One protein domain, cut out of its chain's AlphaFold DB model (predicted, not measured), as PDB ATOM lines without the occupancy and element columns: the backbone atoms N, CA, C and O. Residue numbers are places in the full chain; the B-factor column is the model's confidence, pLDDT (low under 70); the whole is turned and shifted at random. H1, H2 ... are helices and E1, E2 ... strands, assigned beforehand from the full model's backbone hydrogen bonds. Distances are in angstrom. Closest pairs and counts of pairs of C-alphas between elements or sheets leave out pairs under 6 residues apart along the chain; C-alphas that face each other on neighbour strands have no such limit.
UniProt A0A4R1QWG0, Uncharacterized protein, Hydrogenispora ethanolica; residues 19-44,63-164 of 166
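AT A GLANCE: This is residues 19 to 44 and 63 to 164 of the 166 residues of an uncharacterized protein of Hydrogenispora ethanolica (UniProt A0A4R1QWG0). A twisted sheet of four strands curls round one long helix, H3, which packs in the hollow of one face, with the shorter helix H2 on the same face beside the strands, next to edge strand E4. The small helix H1 lies away from the sheet, and the link from E3 to E4 makes a long loop far from the mean of the C-alphas. The printed part has 128 residues, with the named elements E1, H1, E2, E3, E4, H2 and H3 along the chain. The sheet has the order E1, E2, E3, E4, all antiparallel, and the class is mixed, helices and strands. The whole is compact, with a radius of gyration of the C-alphas of 14.7 A and spans of 45 by 35 by 24 A.

HOW THE PARTS SIT: E1, residues 20 to 30, is an edge strand and bends by 61 degrees at residue 24. Its antiparallel neighbour is E2, residues 66 to 77, with N 23 and O 74 within hydrogen-bond range at 2.9 A; E2 bends by 63 degrees at residue 74. E2, E3, residues 84 to 93, and E4, residues 107 to 114, form a meander, each strand the antiparallel neighbour of the one before. N 69 and O 90 are 2.8 A apart between E2 and E3, a hairpin; N 89 and O 111 are 3.0 A apart between E3 and E4, also a hairpin. H1, residues 36 to 41, is not on the sheet and touches no helix. H2, residues 129 to 137, and H3, residues 142 to 163, are on the same face of the sheet, which gives two layers, helices on one face of a sheet. H2 has a height over the sheet of 9.0 A and lies over none of the strands; its closest C-alphas to E4 are those of Leu 130 and Ala 113, 4.7 A apart. The sheet curls round H3, whose closest C-alphas to E4 are those of Tyr 157 and Leu 110, 6.5 A apart. H2 and H3 form a helical hairpin and touch, H3 with residues 142 to 149 alone; the C-alphas of Ile 135 and Arg 142, the closest, are 6.5 A apart. They run opposite ways at a shallow tilt of 33 degrees, only just short of steep. In H1, H2 and H3 every O i to N i+4 pair is within hydrogen-bond range.

IN THESE COORDINATES: E1 begins at C-alpha 20, (5.085, -2.169, -32.498), and measures 26.7 A. E2 measures 31.2 A, E3 28.9 A and E4 21.2 A. H1 is 9.0 A long and H2 12.6 A. H3, 31.2 A long, ends at C-alpha 163, (1.958, 16.738, -26.506).

THE WHOLE: The two C-alphas farthest apart, those of Phe 63 and Thr 139, are 45.5 A apart. Residues 45 to 62 are not printed, and C-alphas 44 and 63 are 24.9 A apart across the cut. The links E3 to E4 and E4 to H2 are long. Mean pLDDT of the printed part is 73.0, with residues 29 to 44, 63 to 67, 92 to 108 and 115 to 127 under 70.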
ATOM      1  N   TRP A  19       2.558  -5.308 -31.375       96.69
ATOM      2  CA  TRP A  19       3.305  -5.544 -32.614       96.69
ATOM      3  C   TRP A  19       4.267  -4.423 -32.962       96.69
ATOM      4  O   TRP A  19       5.033  -4.584 -33.914       96.69
ATOM      5  N   TYR A  20       4.222  -3.306 -32.247       96.31
ATOM      6  CA  TYR A  20       5.085  -2.169 -32.498       96.31
ATOM      7  C   TYR A  20       5.554  -1.534 -31.197       96.31
ATOM      8  O   TYR A  20       4.938  -1.684 -30.148       96.31
ATOM      9  N   GLU A  21       6.658  -0.819 -31.311       95.69
ATOM     10  CA  GLU A  21       7.212   0.047 -30.292       95.69
ATOM     11  C   GLU A  21       7.655   1.336 -30.983       95.69
ATOM     12  O   GLU A  21       8.321   1.307 -32.029       95.69
ATOM     13  N   VAL A  22       7.236   2.464 -30.413       93.12
ATOM     14  CA  VAL A  22       7.636   3.803 -30.835       93.12
ATOM     15  C   VAL A  22       8.716   4.270 -29.869       93.12
ATOM     16  O   VAL A  22       8.466   4.418 -28.678       93.12
ATOM     17  N   ALA A  23       9.913   4.508 -30.391       91.00
ATOM     18  CA  ALA A  23      11.039   5.032 -29.629       91.00
ATOM     19  C   ALA A  23      11.475   6.393 -30.179       91.00
ATOM     20  O   ALA A  23      11.264   6.700 -31.354       91.00
ATOM     21  N   ASP A  24      12.120   7.196 -29.333       89.50
ATOM     22  CA  ASP A  24      12.718   8.482 -29.712       89.50
ATOM     23  C   ASP A  24      11.731   9.446 -30.402       89.50
ATOM     24  O   ASP A  24      12.098  10.153 -31.344       89.50
ATOM     25  N   LEU A  25      10.462   9.460 -29.965       88.25
ATOM     26  CA  LEU A  25       9.450  10.363 -30.512       88.25
ATOM     27  C   LEU A  25       9.847  11.816 -30.238       88.25
ATOM     28  O   LEU A  25       9.803  12.287 -29.103       88.25
ATOM     29  N   ASN A  26      10.214  12.527 -31.300       84.69
ATOM     30  CA  ASN A  26      10.659  13.907 -31.231       84.69
ATOM     31  C   ASN A  26       9.784  14.806 -32.102       84.69
ATOM     32  O   ASN A  26       9.675  14.603 -33.315       84.69
ATOM     33  N   LEU A  27       9.201  15.828 -31.477       81.75
ATOM     34  CA  LEU A  27       8.464  16.891 -32.146       81.75
ATOM     35  C   LEU A  27       9.440  18.022 -32.491       81.75
ATOM     36  O   LEU A  27       9.946  18.708 -31.610       81.75
ATOM     37  N   GLU A  28       9.689  18.239 -33.778       72.44
ATOM     38  CA  GLU A  28      10.679  19.211 -34.267       72.44
ATOM     39  C   GLU A  28      10.110  20.641 -34.392       72.44
ATOM     40  O   GLU A  28      10.840  21.577 -34.707       72.44
ATOM     41  N   GLY A  29       8.817  20.832 -34.107       61.72
ATOM     42  CA  GLY A  29       8.158  22.140 -34.038       61.72
ATOM     43  C   GLY A  29       7.268  22.474 -35.241       61.72
ATOM     44  O   GLY A  29       6.927  21.619 -36.063       61.72
ATOM     45  N   TYR A  30       6.831  23.735 -35.309       62.16
ATOM     46  CA  TYR A  30       5.939  24.249 -36.354       62.16
ATOM     47  C   TYR A  30       6.737  24.759 -37.556       62.16
ATOM     48  O   TYR A  30       7.617  25.605 -37.408       62.16
ATOM     49  N   CYS A  31       6.374  24.313 -38.761       56.28
ATOM     50  CA  CYS A  31       6.892  24.890 -39.998       56.28
ATOM     51  C   CYS A  31       5.760  25.095 -41.010       56.28
ATOM     52  O   CYS A  31       4.999  24.177 -41.318       56.28
ATOM     53  N   MET A  32       5.635  26.300 -41.570       54.53
ATOM     54  CA  MET A  32       4.723  26.509 -42.692       54.53
ATOM     55  C   MET A  32       5.371  25.955 -43.961       54.53
ATOM     56  O   MET A  32       6.149  26.632 -44.624       54.53
ATOM     57  N   ILE A  33       5.034  24.719 -44.309       56.06
ATOM     58  CA  ILE A  33       5.507  24.092 -45.540       56.06
ATOM     59  C   ILE A  33       4.540  24.452 -46.669       56.06
ATOM     60  O   ILE A  33       3.428  23.926 -46.751       56.06
ATOM     61  N   ALA A  34       4.949  25.365 -47.550       53.75
ATOM     62  CA  ALA A  34       4.155  25.759 -48.714       53.75
ATOM     63  C   ALA A  34       4.606  25.061 -50.006       53.75
ATOM     64  O   ALA A  34       3.815  24.963 -50.946       53.75
ATOM     65  N   THR A  35       5.846  24.564 -50.060       55.38
ATOM     66  CA  THR A  35       6.462  24.002 -51.270       55.38
ATOM     67  C   THR A  35       7.086  22.617 -51.040       55.38
ATOM     68  O   THR A  35       7.338  22.207 -49.910       55.38
ATOM     69  N   LYS A  36       7.376  21.882 -52.129       56.34
ATOM     70  CA  LYS A  36       8.129  20.609 -52.077       56.34
ATOM     71  C   LYS A  36       9.569  20.786 -51.577       56.34
ATOM     72  O   LYS A  36      10.156  19.832 -51.081       56.34
ATOM     73  N   GLU A  37      10.148  21.975 -51.728       57.19
ATOM     74  CA  GLU A  37      11.489  22.284 -51.227       57.19
ATOM     75  C   GLU A  37      11.470  22.465 -49.705       57.19
ATOM     76  O   GLU A  37      12.275  21.849 -49.010       57.19
ATOM     77  N   ASP A  38      10.459  23.166 -49.176       56.22
ATOM     78  CA  ASP A  38      10.227  23.280 -47.729       56.22
ATOM     79  C   ASP A  38      10.041  21.901 -47.075       56.22
ATOM     80  O   ASP A  38      10.463  21.680 -45.947       56.22
ATOM     81  N   GLN A  39       9.475  20.929 -47.799       57.00
ATOM     82  CA  GLN A  39       9.326  19.549 -47.320       57.00
ATOM     83  C   GLN A  39      10.602  18.752 -47.237       57.00
ATOM     84  O   GLN A  39      10.668  17.824 -46.444       57.00
ATOM     85  N   ARG A  40      11.578  19.034 -48.093       60.19
ATOM     86  CA  ARG A  40      12.876  18.364 -47.998       60.19
ATOM     87  C   ARG A  40      13.661  18.886 -46.798       60.19
ATOM     88  O   ARG A  40      14.465  18.151 -46.241       60.19
ATOM     89  N   LEU A  41      13.410  20.142 -46.429       56.53
ATOM     90  CA  LEU A  41      14.153  20.888 -45.416       56.53
ATOM     91  C   LEU A  41      13.475  20.906 -44.037       56.53
ATOM     92  O   LEU A  41      14.139  21.191 -43.040       56.53
ATOM     93  N   ALA A  42      12.181  20.596 -43.949       52.94
ATOM     94  CA  ALA A  42      11.484  20.449 -42.675       52.94
ATOM     95  C   ALA A  42      12.204  19.436 -41.770       52.94
ATOM     96  O   ALA A  42      12.731  18.438 -42.253       52.94
ATOM     97  N   GLY A  43      12.304  19.729 -40.472       47.78
ATOM     98  CA  GLY A  43      13.004  18.871 -39.508       47.78
ATOM     99  C   GLY A  43      14.536  18.931 -39.518       47.78
ATOM    100  O   GLY A  43      15.182  18.370 -38.634       47.78
ATOM    101  N   THR A  44      15.157  19.652 -40.459       55.19
ATOM    102  CA  THR A  44      16.579  19.994 -40.333       55.19
ATOM    103  C   THR A  44      16.709  21.204 -39.412       55.19
ATOM    104  O   THR A  44      16.426  22.332 -39.804       55.19
ATOM    105  N   PHE A  63      -4.909  33.770 -44.193       39.78
ATOM    106  CA  PHE A  63      -4.604  32.779 -43.156       39.78
ATOM    107  C   PHE A  63      -4.912  31.323 -43.534       39.78
ATOM    108  O   PHE A  63      -6.034  30.877 -43.328       39.78
ATOM    109  N   LYS A  64      -3.926  30.532 -43.987       46.12
ATOM    110  CA  LYS A  64      -4.084  29.069 -43.895       46.12
ATOM    111  C   LYS A  64      -4.380  28.756 -42.417       46.12
ATOM    112  O   LYS A  64      -3.491  28.981 -41.595       46.12
ATOM    113  N   PRO A  65      -5.580  28.270 -42.045       50.09
ATOM    114  CA  PRO A  65      -5.955  28.040 -40.650       50.09
ATOM    115  C   PRO A  65      -5.316  26.750 -40.113       50.09
ATOM    116  O   PRO A  65      -5.867  26.110 -39.225       50.09
ATOM    117  N   TYR A  66      -4.185  26.332 -40.683       52.53
ATOM    118  CA  TYR A  66      -3.584  25.030 -40.462       52.53
ATOM    119  C   TYR A  66      -2.204  25.197 -39.841       52.53
ATOM    120  O   TYR A  66      -1.351  25.908 -40.386       52.53
ATOM    121  N   ARG A  67      -1.996  24.566 -38.684       62.69
ATOM    122  CA  ARG A  67      -0.671  24.413 -38.085       62.69
ATOM    123  C   ARG A  67      -0.235  22.975 -38.246       62.69
ATOM    124  O   ARG A  67      -0.804  22.095 -37.616       62.69
ATOM    125  N   ASP A  68       0.769  22.754 -39.072       72.06
ATOM    126  CA  ASP A  68       1.325  21.423 -39.246       72.06
ATOM    127  C   ASP A  68       2.556  21.285 -38.356       72.06
ATOM    128  O   ASP A  68       3.464  22.122 -38.390       72.06
ATOM    129  N   TYR A  69       2.550  20.240 -37.540       76.62
ATOM    130  CA  TYR A  69       3.673  19.857 -36.707       76.62
ATOM    131  C   TYR A  69       4.386  18.685 -37.348       76.62
ATOM    132  O   TYR A  69       3.764  17.788 -37.924       76.62
ATOM    133  N   TYR A  70       5.702  18.701 -37.221       79.81
ATOM    134  CA  TYR A  70       6.572  17.721 -37.837       79.81
ATOM    135  C   TYR A  70       7.454  17.089 -36.789       79.81
ATOM    136  O   TYR A  70       7.721  17.661 -35.731       79.81
ATOM    137  N   GLY A  71       7.928  15.904 -37.115       81.75
ATOM    138  CA  GLY A  71       8.897  15.241 -36.287       81.75
ATOM    139  C   GLY A  71       9.266  13.892 -36.841       81.75
ATOM    140  O   GLY A  71       8.958  13.547 -37.991       81.75
ATOM    141  N   LYS A  72       9.919  13.125 -35.984       87.38
ATOM    142  CA  LYS A  72      10.376  11.783 -36.295       87.38
ATOM    143  C   LYS A  72      10.333  10.888 -35.072       87.38
ATOM    144  O   LYS A  72      10.283  11.366 -33.942       87.38
ATOM    145  N   PHE A  73      10.353   9.595 -35.325       90.25
ATOM    146  CA  PHE A  73      10.515   8.555 -34.320       90.25
ATOM    147  C   PHE A  73      11.168   7.336 -34.966       90.25
ATOM    148  O   PHE A  73      11.229   7.219 -36.193       90.25
ATOM    149  N   ARG A  74      11.637   6.403 -34.144       92.81
ATOM    150  CA  ARG A  74      12.053   5.075 -34.590       92.81
ATOM    151  C   ARG A  74      10.915   4.090 -34.343       92.81
ATOM    152  O   ARG A  74      10.413   3.985 -33.229       92.81
ATOM    153  N   LEU A  75      10.512   3.377 -35.389       94.69
ATOM    154  CA  LEU A  75       9.519   2.312 -35.334       94.69
ATOM    155  C   LEU A  75      10.221   0.958 -35.302       94.69
ATOM    156  O   LEU A  75      10.851   0.568 -36.285       94.69
ATOM    157  N   THR A  76      10.036   0.209 -34.224       96.19
ATOM    158  CA  THR A  76      10.330  -1.227 -34.196       96.19
ATOM    159  C   THR A  76       9.007  -1.964 -34.322       96.19
ATOM    160  O   THR A  76       8.073  -1.677 -33.584       96.19
ATOM    161  N   THR A  77       8.870  -2.892 -35.269       94.81
ATOM    162  CA  THR A  77       7.619  -3.644 -35.439       94.81
ATOM    163  C   THR A  77       7.877  -5.080 -35.849       94.81
ATOM    164  O   THR A  77       8.780  -5.341 -36.627       94.81
ATOM    165  N   ARG A  78       7.028  -6.011 -35.402       95.94
ATOM    166  CA  ARG A  78       7.052  -7.418 -35.838       95.94
ATOM    167  C   ARG A  78       6.762  -7.587 -37.332       95.94
ATOM    168  O   ARG A  78       7.047  -8.637 -37.889       95.94
ATOM    169  N   LEU A  79       6.169  -6.577 -37.976       94.81
ATOM    170  CA  LEU A  79       5.833  -6.611 -39.402       94.81
ATOM    171  C   LEU A  79       7.057  -6.486 -40.315       94.81
ATOM    172  O   LEU A  79       6.948  -6.802 -41.501       94.81
ATOM    173  N   LEU A  80       8.184  -6.010 -39.783       93.44
ATOM    174  CA  LEU A  80       9.431  -5.782 -40.501       93.44
ATOM    175  C   LEU A  80      10.600  -6.400 -39.719       93.44
ATOM    176  O   LEU A  80      10.543  -6.473 -38.496       93.44
ATOM    177  N   PRO A  81      11.668  -6.846 -40.397       89.50
ATOM    178  CA  PRO A  81      12.824  -7.428 -39.717       89.50
ATOM    179  C   PRO A  81      13.694  -6.383 -39.000       89.50
ATOM    180  O   PRO A  81      14.380  -6.714 -38.040       89.50
ATOM    181  N   GLU A  82      13.671  -5.132 -39.462       90.69
ATOM    182  CA  GLU A  82      14.539  -4.056 -38.987       90.69
ATOM    183  C   GLU A  82      13.720  -2.869 -38.474       90.69
ATOM    184  O   GLU A  82      12.597  -2.622 -38.927       90.69
ATOM    185  N   SER A  83      14.302  -2.110 -37.540       91.38
ATOM    186  CA  SER A  83      13.730  -0.841 -37.093       91.38
ATOM    187  C   SER A  83      13.804   0.203 -38.204       91.38
ATOM    188  O   SER A  83      14.828   0.323 -38.876       91.38
ATOM    189  N   VAL A  84      12.759   1.010 -38.346       90.62
ATOM    190  CA  VAL A  84      12.647   2.011 -39.407       90.62
ATOM    191  C   VAL A  84      12.549   3.398 -38.791       90.62
ATOM    192  O   VAL A  84      11.737   3.632 -37.900       90.62
ATOM    193  N   GLU A  85      13.352   4.342 -39.273       89.19
ATOM    194  CA  GLU A  85      13.132   5.754 -38.960       89.19
ATOM    195  C   GLU A  85      11.869   6.230 -39.680       89.19
ATOM    196  O   GLU A  85      11.687   5.968 -40.869       89.19
ATOM    197  N   VAL A  86      10.979   6.915 -38.973       87.56
ATOM    198  CA  VAL A  86       9.710   7.408 -39.505       87.56
ATOM    199  C   VAL A  86       9.641   8.905 -39.284       87.56
ATOM    200  O   VAL A  86       9.784   9.384 -38.165       87.56
ATOM    201  N   LYS A  87       9.370   9.641 -40.357       85.06
ATOM    202  CA  LYS A  87       8.987  11.049 -40.324       85.06
ATOM    203  C   LYS A  87       7.471  11.141 -40.268       85.06
ATOM    204  O   LYS A  87       6.770  10.424 -40.990       85.06
ATOM    205  N   PHE A  88       6.953  12.050 -39.456       83.62
ATOM    206  CA  PHE A  88       5.524  12.323 -39.398       83.62
ATOM    207  C   PHE A  88       5.214  13.791 -39.665       83.62
ATOM    208  O   PHE A  88       6.037  14.684 -39.461       83.62
ATOM    209  N   ALA A  89       3.991  14.017 -40.130       80.81
ATOM    210  CA  ALA A  89       3.356  15.320 -40.118       80.81
ATOM    211  C   ALA A  89       1.953  15.165 -39.530       80.81
ATOM    212  O   ALA A  89       1.224  14.240 -39.905       80.81
ATOM    213  N   VAL A  90       1.584  16.056 -38.621       80.69
ATOM    214  CA  VAL A  90       0.254  16.107 -38.018       80.69
ATOM    215  C   VAL A  90      -0.302  17.516 -38.170       80.69
ATOM    216  O   VAL A  90       0.334  18.492 -37.778       80.69
ATOM    217  N   GLY A  91      -1.463  17.623 -38.806       73.50
ATOM    218  CA  GLY A  91      -2.095  18.903 -39.091       73.50
ATOM    219  C   GLY A  91      -3.129  19.270 -38.043       73.50
ATOM    220  O   GLY A  91      -3.986  18.460 -37.702       73.50
ATOM    221  N   TYR A  92      -3.077  20.511 -37.577       63.19
ATOM    222  CA  TYR A  92      -4.034  21.138 -36.672       63.19
ATOM    223  C   TYR A  92      -4.912  22.129 -37.434       63.19
ATOM    224  O   TYR A  92      -4.379  23.000 -38.119       63.19
ATOM    225  N   THR A  93      -6.235  22.053 -37.300       57.31
ATOM    226  CA  THR A  93      -7.176  22.990 -37.933       57.31
ATOM    227  C   THR A  93      -7.699  23.990 -36.896       57.31
ATOM    228  O   THR A  93      -8.419  23.613 -35.979       57.31
ATOM    229  N   LEU A  94      -7.374  25.279 -37.039       49.41
ATOM    230  CA  LEU A  94      -7.742  26.352 -36.099       49.41
ATOM    231  C   LEU A  94      -9.235  26.733 -36.113       49.41
ATOM    232  O   LEU A  94      -9.664  27.459 -35.226       49.41
ATOM    233  N   ASN A  95     -10.026  26.247 -37.075       45.31
ATOM    234  CA  ASN A  95     -11.466  26.514 -37.168       45.31
ATOM    235  C   ASN A  95     -12.259  25.203 -37.296       45.31
ATOM    236  O   ASN A  95     -12.521  24.728 -38.402       45.31
ATOM    237  N   SER A  96     -12.688  24.652 -36.161       41.38
ATOM    238  CA  SER A  96     -13.625  23.529 -36.060       41.38
ATOM    239  C   SER A  96     -15.050  23.965 -36.450       41.38
ATOM    240  O   SER A  96     -15.931  24.140 -35.611       41.38
ATOM    241  N   LYS A  97     -15.302  24.199 -37.742       39.81
ATOM    242  CA  LYS A  97     -16.675  24.186 -38.294       39.81
ATOM    243  C   LYS A  97     -16.990  22.913 -39.075       39.81
ATOM    244  O   LYS A  97     -18.094  22.771 -39.590       39.81
ATOM    245  N   VAL A  98     -16.044  21.983 -39.132       40.38
ATOM    246  CA  VAL A  98     -16.290  20.621 -39.591       40.38
ATOM    247  C   VAL A  98     -16.342  19.774 -38.331       40.38
ATOM    248  O   VAL A  98     -15.306  19.448 -37.773       40.38
ATOM    249  N   VAL A  99     -17.555  19.531 -37.836       34.56
ATOM    250  CA  VAL A  99     -17.814  18.503 -36.827       34.56
ATOM    251  C   VAL A  99     -17.893  17.197 -37.602       34.56
ATOM    252  O   VAL A  99     -18.926  16.886 -38.197       34.56
ATOM    253  N   THR A 100     -16.789  16.465 -37.672       34.66
ATOM    254  CA  THR A 100     -16.869  15.030 -37.925       34.66
ATOM    255  C   THR A 100     -17.116  14.328 -36.593       34.66
ATOM    256  O   THR A 100     -16.725  14.806 -35.535       34.66
ATOM    257  N   VAL A 101     -17.880  13.236 -36.630       32.41
ATOM    258  CA  VAL A 101     -18.617  12.653 -35.489       32.41
ATOM    259  C   VAL A 101     -17.728  12.176 -34.314       32.41
ATOM    260  O   VAL A 101     -18.261  11.808 -33.275       32.41
ATOM    261  N   ASP A 102     -16.399  12.291 -34.412       32.03
ATOM    262  CA  ASP A 102     -15.422  11.837 -33.410       32.03
ATOM    263  C   ASP A 102     -14.440  12.938 -32.917       32.03
ATOM    264  O   ASP A 102     -13.422  12.636 -32.290       32.03
ATOM    265  N   ASP A 103     -14.718  14.224 -33.169       35.34
ATOM    266  CA  ASP A 103     -13.779  15.326 -32.898       35.34
ATOM    267  C   ASP A 103     -13.727  15.767 -31.416       35.34
ATOM    268  O   ASP A 103     -14.361  16.739 -31.007       35.34
ATOM    269  N   TYR A 104     -12.889  15.102 -30.614       34.59
ATOM    270  CA  TYR A 104     -12.351  15.656 -29.353       34.59
ATOM    271  C   TYR A 104     -10.919  16.203 -29.496       34.59
ATOM    272  O   TYR A 104     -10.241  16.464 -28.503       34.59
ATOM    273  N   SER A 105     -10.432  16.397 -30.722       41.97
ATOM    274  CA  SER A 105      -9.108  16.964 -30.973       41.97
ATOM    275  C   SER A 105      -9.116  17.793 -32.256       41.97
ATOM    276  O   SER A 105      -9.538  17.335 -33.309       41.97
ATOM    277  N   ASN A 106      -8.602  19.019 -32.183       47.25
ATOM    278  CA  ASN A 106      -8.464  19.933 -33.322       47.25
ATOM    279  C   ASN A 106      -7.344  19.510 -34.314       47.25
ATOM    280  O   ASN A 106      -6.942  20.299 -35.175       47.25
ATOM    281  N   LEU A 107      -6.803  18.287 -34.205       55.09
ATOM    282  CA  LEU A 107      -5.853  17.716 -35.163       55.09
ATOM    283  C   LEU A 107      -6.605  17.012 -36.304       55.09
ATOM    284  O   LEU A 107      -7.139  15.923 -36.136       55.09
ATOM    285  N   GLY A 108      -6.630  17.607 -37.493       60.09
ATOM    286  CA  GLY A 108      -7.413  17.106 -38.627       60.09
ATOM    287  C   GLY A 108      -6.808  15.911 -39.376       60.09
ATOM    288  O   GLY A 108      -7.518  15.285 -40.159       60.09
ATOM    289  N   TRP A 109      -5.512  15.596 -39.213       73.81
ATOM    290  CA  TRP A 109      -4.869  14.442 -39.873       73.81
ATOM    291  C   TRP A 109      -3.473  14.111 -39.308       73.81
ATOM    292  O   TRP A 109      -2.744  15.006 -38.894       73.81
ATOM    293  N   LEU A 110      -3.062  12.836 -39.384       80.88
ATOM    294  CA  LEU A 110      -1.690  12.347 -39.142       80.88
ATOM    295  C   LEU A 110      -1.211  11.559 -40.364       80.88
ATOM    296  O   LEU A 110      -1.918  10.669 -40.845       80.88
ATOM    297  N   ARG A 111      -0.007  11.854 -40.859       81.62
ATOM    298  CA  ARG A 111       0.625  11.113 -41.955       81.62
ATOM    299  C   ARG A 111       2.035  10.680 -41.582       81.62
ATOM    300  O   ARG A 111       2.776  11.440 -40.966       81.62
ATOM    301  N   LEU A 112       2.393   9.474 -42.016       85.75
ATOM    302  CA  LEU A 112       3.640   8.790 -41.685       85.75
ATOM    303  C   LEU A 112       4.387   8.402 -42.968       85.75
ATOM    304  O   LEU A 112       3.793   7.837 -43.894       85.75
ATOM    305  N   ALA A 113       5.686   8.681 -43.003       82.38
ATOM    306  CA  ALA A 113       6.593   8.370 -44.101       82.38
ATOM    307  C   ALA A 113       7.907   7.805 -43.555       82.38
ATOM    308  O   ALA A 113       8.337   8.165 -42.465       82.38
ATOM    309  N   THR A 114       8.572   6.926 -44.299       78.38
ATOM    310  CA  THR A 114       9.885   6.413 -43.881       78.38
ATOM    311  C   THR A 114      10.957   7.494 -44.012       78.38
ATOM    312  O   THR A 114      10.987   8.210 -45.010       78.38
ATOM    313  N   GLY A 115      11.884   7.558 -43.060       60.09
ATOM    314  CA  GLY A 115      13.051   8.443 -43.005       60.09
ATOM    315  C   GLY A 115      14.155   8.113 -44.013       60.09
ATOM    316  O   GLY A 115      15.308   8.464 -43.797       60.09
ATOM    317  N   VAL A 116      13.821   7.463 -45.130       58.28
ATOM    318  CA  VAL A 116      14.735   7.331 -46.269       58.28
ATOM    319  C   VAL A 116      14.999   8.738 -46.810       58.28
ATOM    320  O   VAL A 116      14.052   9.503 -47.013       58.28
ATOM    321  N   ALA A 117      16.273   9.082 -47.018       51.84
ATOM    322  CA  ALA A 117      16.746  10.434 -47.345       51.84
ATOM    323  C   ALA A 117      16.015  11.101 -48.531       51.84
ATOM    324  O   ALA A 117      15.943  12.327 -48.597       51.84
ATOM    325  N   ASP A 118      15.404  10.306 -49.410       53.47
ATOM    326  CA  ASP A 118      14.740  10.767 -50.630       53.47
ATOM    327  C   ASP A 118      13.223  11.004 -50.497       53.47
ATOM    328  O   ASP A 118      12.586  11.453 -51.456       53.47
ATOM    329  N   MET A 119      12.607  10.728 -49.337       53.19
ATOM    330  CA  MET A 119      11.165  10.934 -49.145       53.19
ATOM    331  C   MET A 119      10.834  12.298 -48.523       53.19
ATOM    332  O   MET A 119      11.379  12.703 -47.494       53.19
ATOM    333  N   LEU A 120       9.903  13.005 -49.174       55.84
ATOM    334  CA  LEU A 120       9.338  14.281 -48.727       55.84
ATOM    335  C   LEU A 120       8.537  14.101 -47.431       55.84
ATOM    336  O   LEU A 120       7.884  13.073 -47.254       55.84
ATOM    337  N   TYR A 121       8.501  15.123 -46.565       59.66
ATOM    338  CA  TYR A 121       7.546  15.124 -45.454       59.66
ATOM    339  C   TYR A 121       6.107  14.968 -45.971       59.66
ATOM    340  O   TYR A 121       5.736  15.555 -46.996       59.66
ATOM    341  N   PRO A 122       5.254  14.218 -45.255       55.41
ATOM    342  CA  PRO A 122       4.082  13.625 -45.880       55.41
ATOM    343  C   PRO A 122       2.907  14.578 -46.142       55.41
ATOM    344  O   PRO A 122       1.853  14.170 -46.632       55.41
ATOM    345  N   ASN A 123       3.061  15.872 -45.872       53.69
ATOM    346  CA  ASN A 123       2.013  16.871 -46.071       53.69
ATOM    347  C   ASN A 123       1.661  17.114 -47.566       53.69
ATOM    348  O   ASN A 123       0.537  17.486 -47.892       53.69
ATOM    349  N   LEU A 124       2.570  16.798 -48.502       49.19
ATOM    350  CA  LEU A 124       2.323  16.827 -49.965       49.19
ATOM    351  C   LEU A 124       2.702  15.501 -50.651       49.19
ATOM    352  O   LEU A 124       2.692  15.427 -51.881       49.19
ATOM    353  N   SER A 125       3.059  14.468 -49.885       50.53
ATOM    354  CA  SER A 125       3.293  13.130 -50.425       50.53
ATOM    355  C   SER A 125       2.006  12.305 -50.404       50.53
ATOM    356  O   SER A 125       1.076  12.627 -49.664       50.53
ATOM    357  N   ASP A 126       1.969  11.226 -51.192       55.66
ATOM    358  CA  ASP A 126       0.848  10.280 -51.211       55.66
ATOM    359  C   ASP A 126       0.470   9.837 -49.785       55.66
ATOM    360  O   ASP A 126       1.328   9.641 -48.915       55.66
ATOM    361  N   GLN A 127      -0.831   9.724 -49.538       59.66
ATOM    362  CA  GLN A 127      -1.347   9.253 -48.265       59.66
ATOM    363  C   GLN A 127      -0.896   7.796 -48.095       59.66
ATOM    364  O   GLN A 127      -1.125   6.975 -48.975       59.66
ATOM    365  N   LYS A 128      -0.331   7.452 -46.927       71.94
ATOM    366  CA  LYS A 128       0.024   6.071 -46.522       71.94
ATOM    367  C   LYS A 128       1.382   5.539 -47.021       71.94
ATOM    368  O   LYS A 128       1.526   4.329 -47.183       71.94
ATOM    369  N   GLN A 129       2.400   6.390 -47.178       81.56
ATOM    370  CA  GLN A 129       3.757   5.943 -47.545       81.56
ATOM    371  C   GLN A 129       4.323   4.863 -46.613       81.56
ATOM    372  O   GLN A 129       4.804   3.839 -47.093       81.56
ATOM    373  N   LEU A 130       4.224   5.044 -45.289       86.81
ATOM    374  CA  LEU A 130       4.704   4.035 -44.339       86.81
ATOM    375  C   LEU A 130       3.941   2.703 -44.469       86.81
ATOM    376  O   LEU A 130       4.557   1.643 -44.488       86.81
ATOM    377  N   LEU A 131       2.613   2.733 -44.614       89.56
ATOM    378  CA  LEU A 131       1.821   1.509 -44.797       89.56
ATOM    379  C   LEU A 131       2.185   0.791 -46.101       89.56
ATOM    380  O   LEU A 131       2.353  -0.426 -46.095       89.56
ATOM    381  N   GLN A 132       2.322   1.523 -47.211       87.88
ATOM    382  CA  GLN A 132       2.754   0.948 -48.487       87.88
ATOM    383  C   GLN A 132       4.141   0.309 -48.353       87.88
ATOM    384  O   GLN A 132       4.339  -0.820 -48.801       87.88
ATOM    385  N   TYR A 133       5.070   0.994 -47.679       88.69
ATOM    386  CA  TYR A 133       6.405   0.479 -47.399       88.69
ATOM    387  C   TYR A 133       6.362  -0.846 -46.625       88.69
ATOM    388  O   TYR A 133       7.053  -1.791 -47.015       88.69
ATOM    389  N   ILE A 134       5.535  -0.931 -45.573       91.50
ATOM    390  CA  ILE A 134       5.380  -2.146 -44.762       91.50
ATOM    391  C   ILE A 134       4.744  -3.267 -45.592       91.50
ATOM    392  O   ILE A 134       5.282  -4.368 -45.628       91.50
ATOM    393  N   ILE A 135       3.647  -2.995 -46.311       92.50
ATOM    394  CA  ILE A 135       2.948  -3.994 -47.143       92.50
ATOM    395  C   ILE A 135       3.881  -4.612 -48.192       92.50
ATOM    396  O   ILE A 135       3.758  -5.795 -48.493       92.50
ATOM    397  N   GLN A 136       4.801  -3.831 -48.759       90.94
ATOM    398  CA  GLN A 136       5.746  -4.316 -49.770       90.94
ATOM    399  C   GLN A 136       6.839  -5.234 -49.206       90.94
ATOM    400  O   GLN A 136       7.460  -5.961 -49.975       90.94
ATOM    401  N   ARG A 137       7.113  -5.171 -47.899       93.12
ATOM    402  CA  ARG A 137       8.264  -5.840 -47.262       93.12
ATOM    403  C   ARG A 137       7.875  -6.903 -46.246       93.12
ATOM    404  O   ARG A 137       8.705  -7.723 -45.871       93.12
ATOM    405  N   THR A 138       6.636  -6.877 -45.779       94.50
ATOM    406  CA  THR A 138       6.141  -7.819 -44.787       94.50
ATOM    407  C   THR A 138       5.747  -9.152 -45.422       94.50
ATOM    408  O   THR A 138       5.239  -9.201 -46.542       94.50
ATOM    409  N   THR A 139       5.939 -10.243 -44.685       94.88
ATOM    410  CA  THR A 139       5.417 -11.573 -45.039       94.88
ATOM    411  C   THR A 139       4.021 -11.818 -44.463       94.88
ATOM    412  O   THR A 139       3.378 -12.815 -44.793       94.88
ATOM    413  N   TYR A 140       3.530 -10.915 -43.608       95.00
ATOM    414  CA  TYR A 140       2.223 -11.037 -42.975       95.00
ATOM    415  C   TYR A 140       1.081 -10.646 -43.927       95.00
ATOM    416  O   TYR A 140       1.249  -9.811 -44.820       95.00
ATOM    417  N   PRO A 141      -0.134 -11.189 -43.725       94.62
ATOM    418  CA  PRO A 141      -1.292 -10.825 -44.533       94.62
ATOM    419  C   PRO A 141      -1.579  -9.318 -44.514       94.62
ATOM    420  O   PRO A 141      -1.450  -8.649 -43.483       94.62
ATOM    421  N   ARG A 142      -2.068  -8.781 -45.643       92.75
ATOM    422  CA  ARG A 142      -2.437  -7.355 -45.772       92.75
ATOM    423  C   ARG A 142      -3.423  -6.899 -44.702       92.75
ATOM    424  O   ARG A 142      -3.300  -5.785 -44.202       92.75
ATOM    425  N   PHE A 143      -4.378  -7.755 -44.341       91.94
ATOM    426  CA  PHE A 143      -5.352  -7.472 -43.287       91.94
ATOM    427  C   PHE A 143      -4.672  -7.229 -41.931       91.94
ATOM    428  O   PHE A 143      -4.886  -6.181 -41.326       91.94
ATOM    429  N   VAL A 144      -3.798  -8.149 -41.501       92.88
ATOM    430  CA  VAL A 144      -3.027  -8.035 -40.250       92.88
ATOM    431  C   VAL A 144      -2.181  -6.767 -40.257       92.88
ATOM    432  O   VAL A 144      -2.257  -5.961 -39.334       92.88
ATOM    433  N   THR A 145      -1.444  -6.556 -41.345       93.44
ATOM    434  CA  THR A 145      -0.578  -5.388 -41.541       93.44
ATOM    435  C   THR A 145      -1.353  -4.079 -41.406       93.44
ATOM    436  O   THR A 145      -0.949  -3.178 -40.675       93.44
ATOM    437  N   THR A 146      -2.503  -3.988 -42.077       91.38
ATOM    438  CA  THR A 146      -3.351  -2.790 -42.058       91.38
ATOM    439  C   THR A 146      -3.954  -2.568 -40.672       91.38
ATOM    440  O   THR A 146      -3.995  -1.433 -40.203       91.38
ATOM    441  N   ARG A 147      -4.379  -3.637 -39.980       92.69
ATOM    442  CA  ARG A 147      -4.941  -3.544 -38.628       92.69
ATOM    443  C   ARG A 147      -3.910  -3.023 -37.628       92.69
ATOM    444  O   ARG A 147      -4.194  -2.052 -36.939       92.69
ATOM    445  N   VAL A 148      -2.713  -3.607 -37.605       93.88
ATOM    446  CA  VAL A 148      -1.603  -3.161 -36.745       93.88
ATOM    447  C   VAL A 148      -1.219  -1.710 -37.049       93.88
ATOM    448  O   VAL A 148      -1.088  -0.907 -36.130       93.88
ATOM    449  N   TYR A 149      -1.115  -1.342 -38.329       92.31
ATOM    450  CA  TYR A 149      -0.807   0.032 -38.734       92.31
ATOM    451  C   TYR A 149      -1.848   1.048 -38.240       92.31
ATOM    452  O   TYR A 149      -1.485   2.145 -37.822       92.31
ATOM    453  N   HIS A 150      -3.138   0.702 -38.254       89.50
ATOM    454  CA  HIS A 150      -4.182   1.585 -37.727       89.50
ATOM    455  C   HIS A 150      -4.076   1.798 -36.216       89.50
ATOM    456  O   HIS A 150      -4.298   2.915 -35.755       89.50
ATOM    457  N   TYR A 151      -3.717   0.763 -35.455       92.44
ATOM    458  CA  TYR A 151      -3.464   0.901 -34.019       92.44
ATOM    459  C   TYR A 151      -2.283   1.837 -33.751       92.44
ATOM    460  O   TYR A 151      -2.451   2.810 -33.018       92.44
ATOM    461  N   LEU A 152      -1.162   1.638 -34.457       92.12
ATOM    462  CA  LEU A 152      -0.003   2.535 -34.408       92.12
ATOM    463  C   LEU A 152      -0.396   3.989 -34.711       92.12
ATOM    464  O   LEU A 152      -0.029   4.901 -33.976       92.12
ATOM    465  N   GLN A 153      -1.154   4.215 -35.789       88.06
ATOM    466  CA  GLN A 153      -1.570   5.559 -36.191       88.06
ATOM    467  C   GLN A 153      -2.468   6.221 -35.136       88.06
ATOM    468  O   GLN A 153      -2.302   7.406 -34.855       88.06
ATOM    469  N   ASN A 154      -3.397   5.473 -34.538       87.12
ATOM    470  CA  ASN A 154      -4.303   5.990 -33.512       87.12
ATOM    471  C   ASN A 154      -3.586   6.286 -32.189       87.12
ATOM    472  O   ASN A 154      -3.907   7.264 -31.516       87.12
ATOM    473  N   GLU A 155      -2.632   5.448 -31.788       89.12
ATOM    474  CA  GLU A 155      -1.824   5.671 -30.589       89.12
ATOM    475  C   GLU A 155      -0.925   6.898 -30.744       89.12
ATOM    476  O   GLU A 155      -1.047   7.830 -29.950       89.12
ATOM    477  N   LEU A 156      -0.165   6.977 -31.841       88.81
ATOM    478  CA  LEU A 156       0.650   8.151 -32.165       88.81
ATOM    479  C   LEU A 156      -0.180   9.430 -32.235       88.81
ATOM    480  O   LEU A 156       0.246  10.472 -31.748       88.81
ATOM    481  N   TYR A 157      -1.370   9.373 -32.835       84.62
ATOM    482  CA  TYR A 157      -2.249  10.534 -32.888       84.62
ATOM    483  C   TYR A 157      -2.644  11.005 -31.484       84.62
ATOM    484  O   TYR A 157      -2.579  12.201 -31.216       84.62
ATOM    485  N   ARG A 158      -3.007  10.088 -30.576       83.94
ATOM    486  CA  ARG A 158      -3.358  10.427 -29.186       83.94
ATOM    487  C   ARG A 158      -2.172  11.015 -28.420       83.94
ATOM    488  O   ARG A 158      -2.346  12.011 -27.723       83.94
ATOM    489  N   GLU A 159      -0.981  10.443 -28.574       86.81
ATOM    490  CA  GLU A 159       0.238  10.960 -27.940       86.81
ATOM    491  C   GLU A 159       0.599  12.360 -28.448       86.81
ATOM    492  O   GLU A 159       0.830  13.274 -27.656       86.81
ATOM    493  N   LEU A 160       0.579  12.558 -29.768       82.50
ATOM    494  CA  LEU A 160       0.862  13.853 -30.387       82.50
ATOM    495  C   LEU A 160      -0.202  14.895 -30.027       82.50
ATOM    496  O   LEU A 160       0.150  16.041 -29.763       82.50
ATOM    497  N   ALA A 161      -1.477  14.507 -29.950       78.81
ATOM    498  CA  ALA A 161      -2.557  15.372 -29.476       78.81
ATOM    499  C   ALA A 161      -2.333  15.854 -28.042       78.81
ATOM    500  O   ALA A 161      -2.553  17.026 -27.751       78.81
ATOM    501  N   ALA A 162      -1.866  14.975 -27.154       80.25
ATOM    502  CA  ALA A 162      -1.563  15.338 -25.775       80.25
ATOM    503  C   ALA A 162      -0.304  16.220 -25.658       80.25
ATOM    504  O   ALA A 162      -0.252  17.116 -24.814       80.25
ATOM    505  N   ALA A 163       0.709  15.976 -26.498       77.62
ATOM    506  CA  ALA A 163       1.958  16.738 -26.506       77.62
ATOM    507  C   ALA A 163       1.792  18.146 -27.106       77.62
ATOM    508  O   ALA A 163       2.379  19.116 -26.617       77.62
ATOM    509  N   ILE A 164       0.970  18.272 -28.149       72.88
ATOM    510  CA  ILE A 164       0.637  19.535 -28.801       72.88
ATOM    511  C   ILE A 164      -0.469  20.210 -27.978       72.88
ATOM    512  O   ILE A 164      -1.649  20.154 -28.311       72.88
TER     513      ILE A 164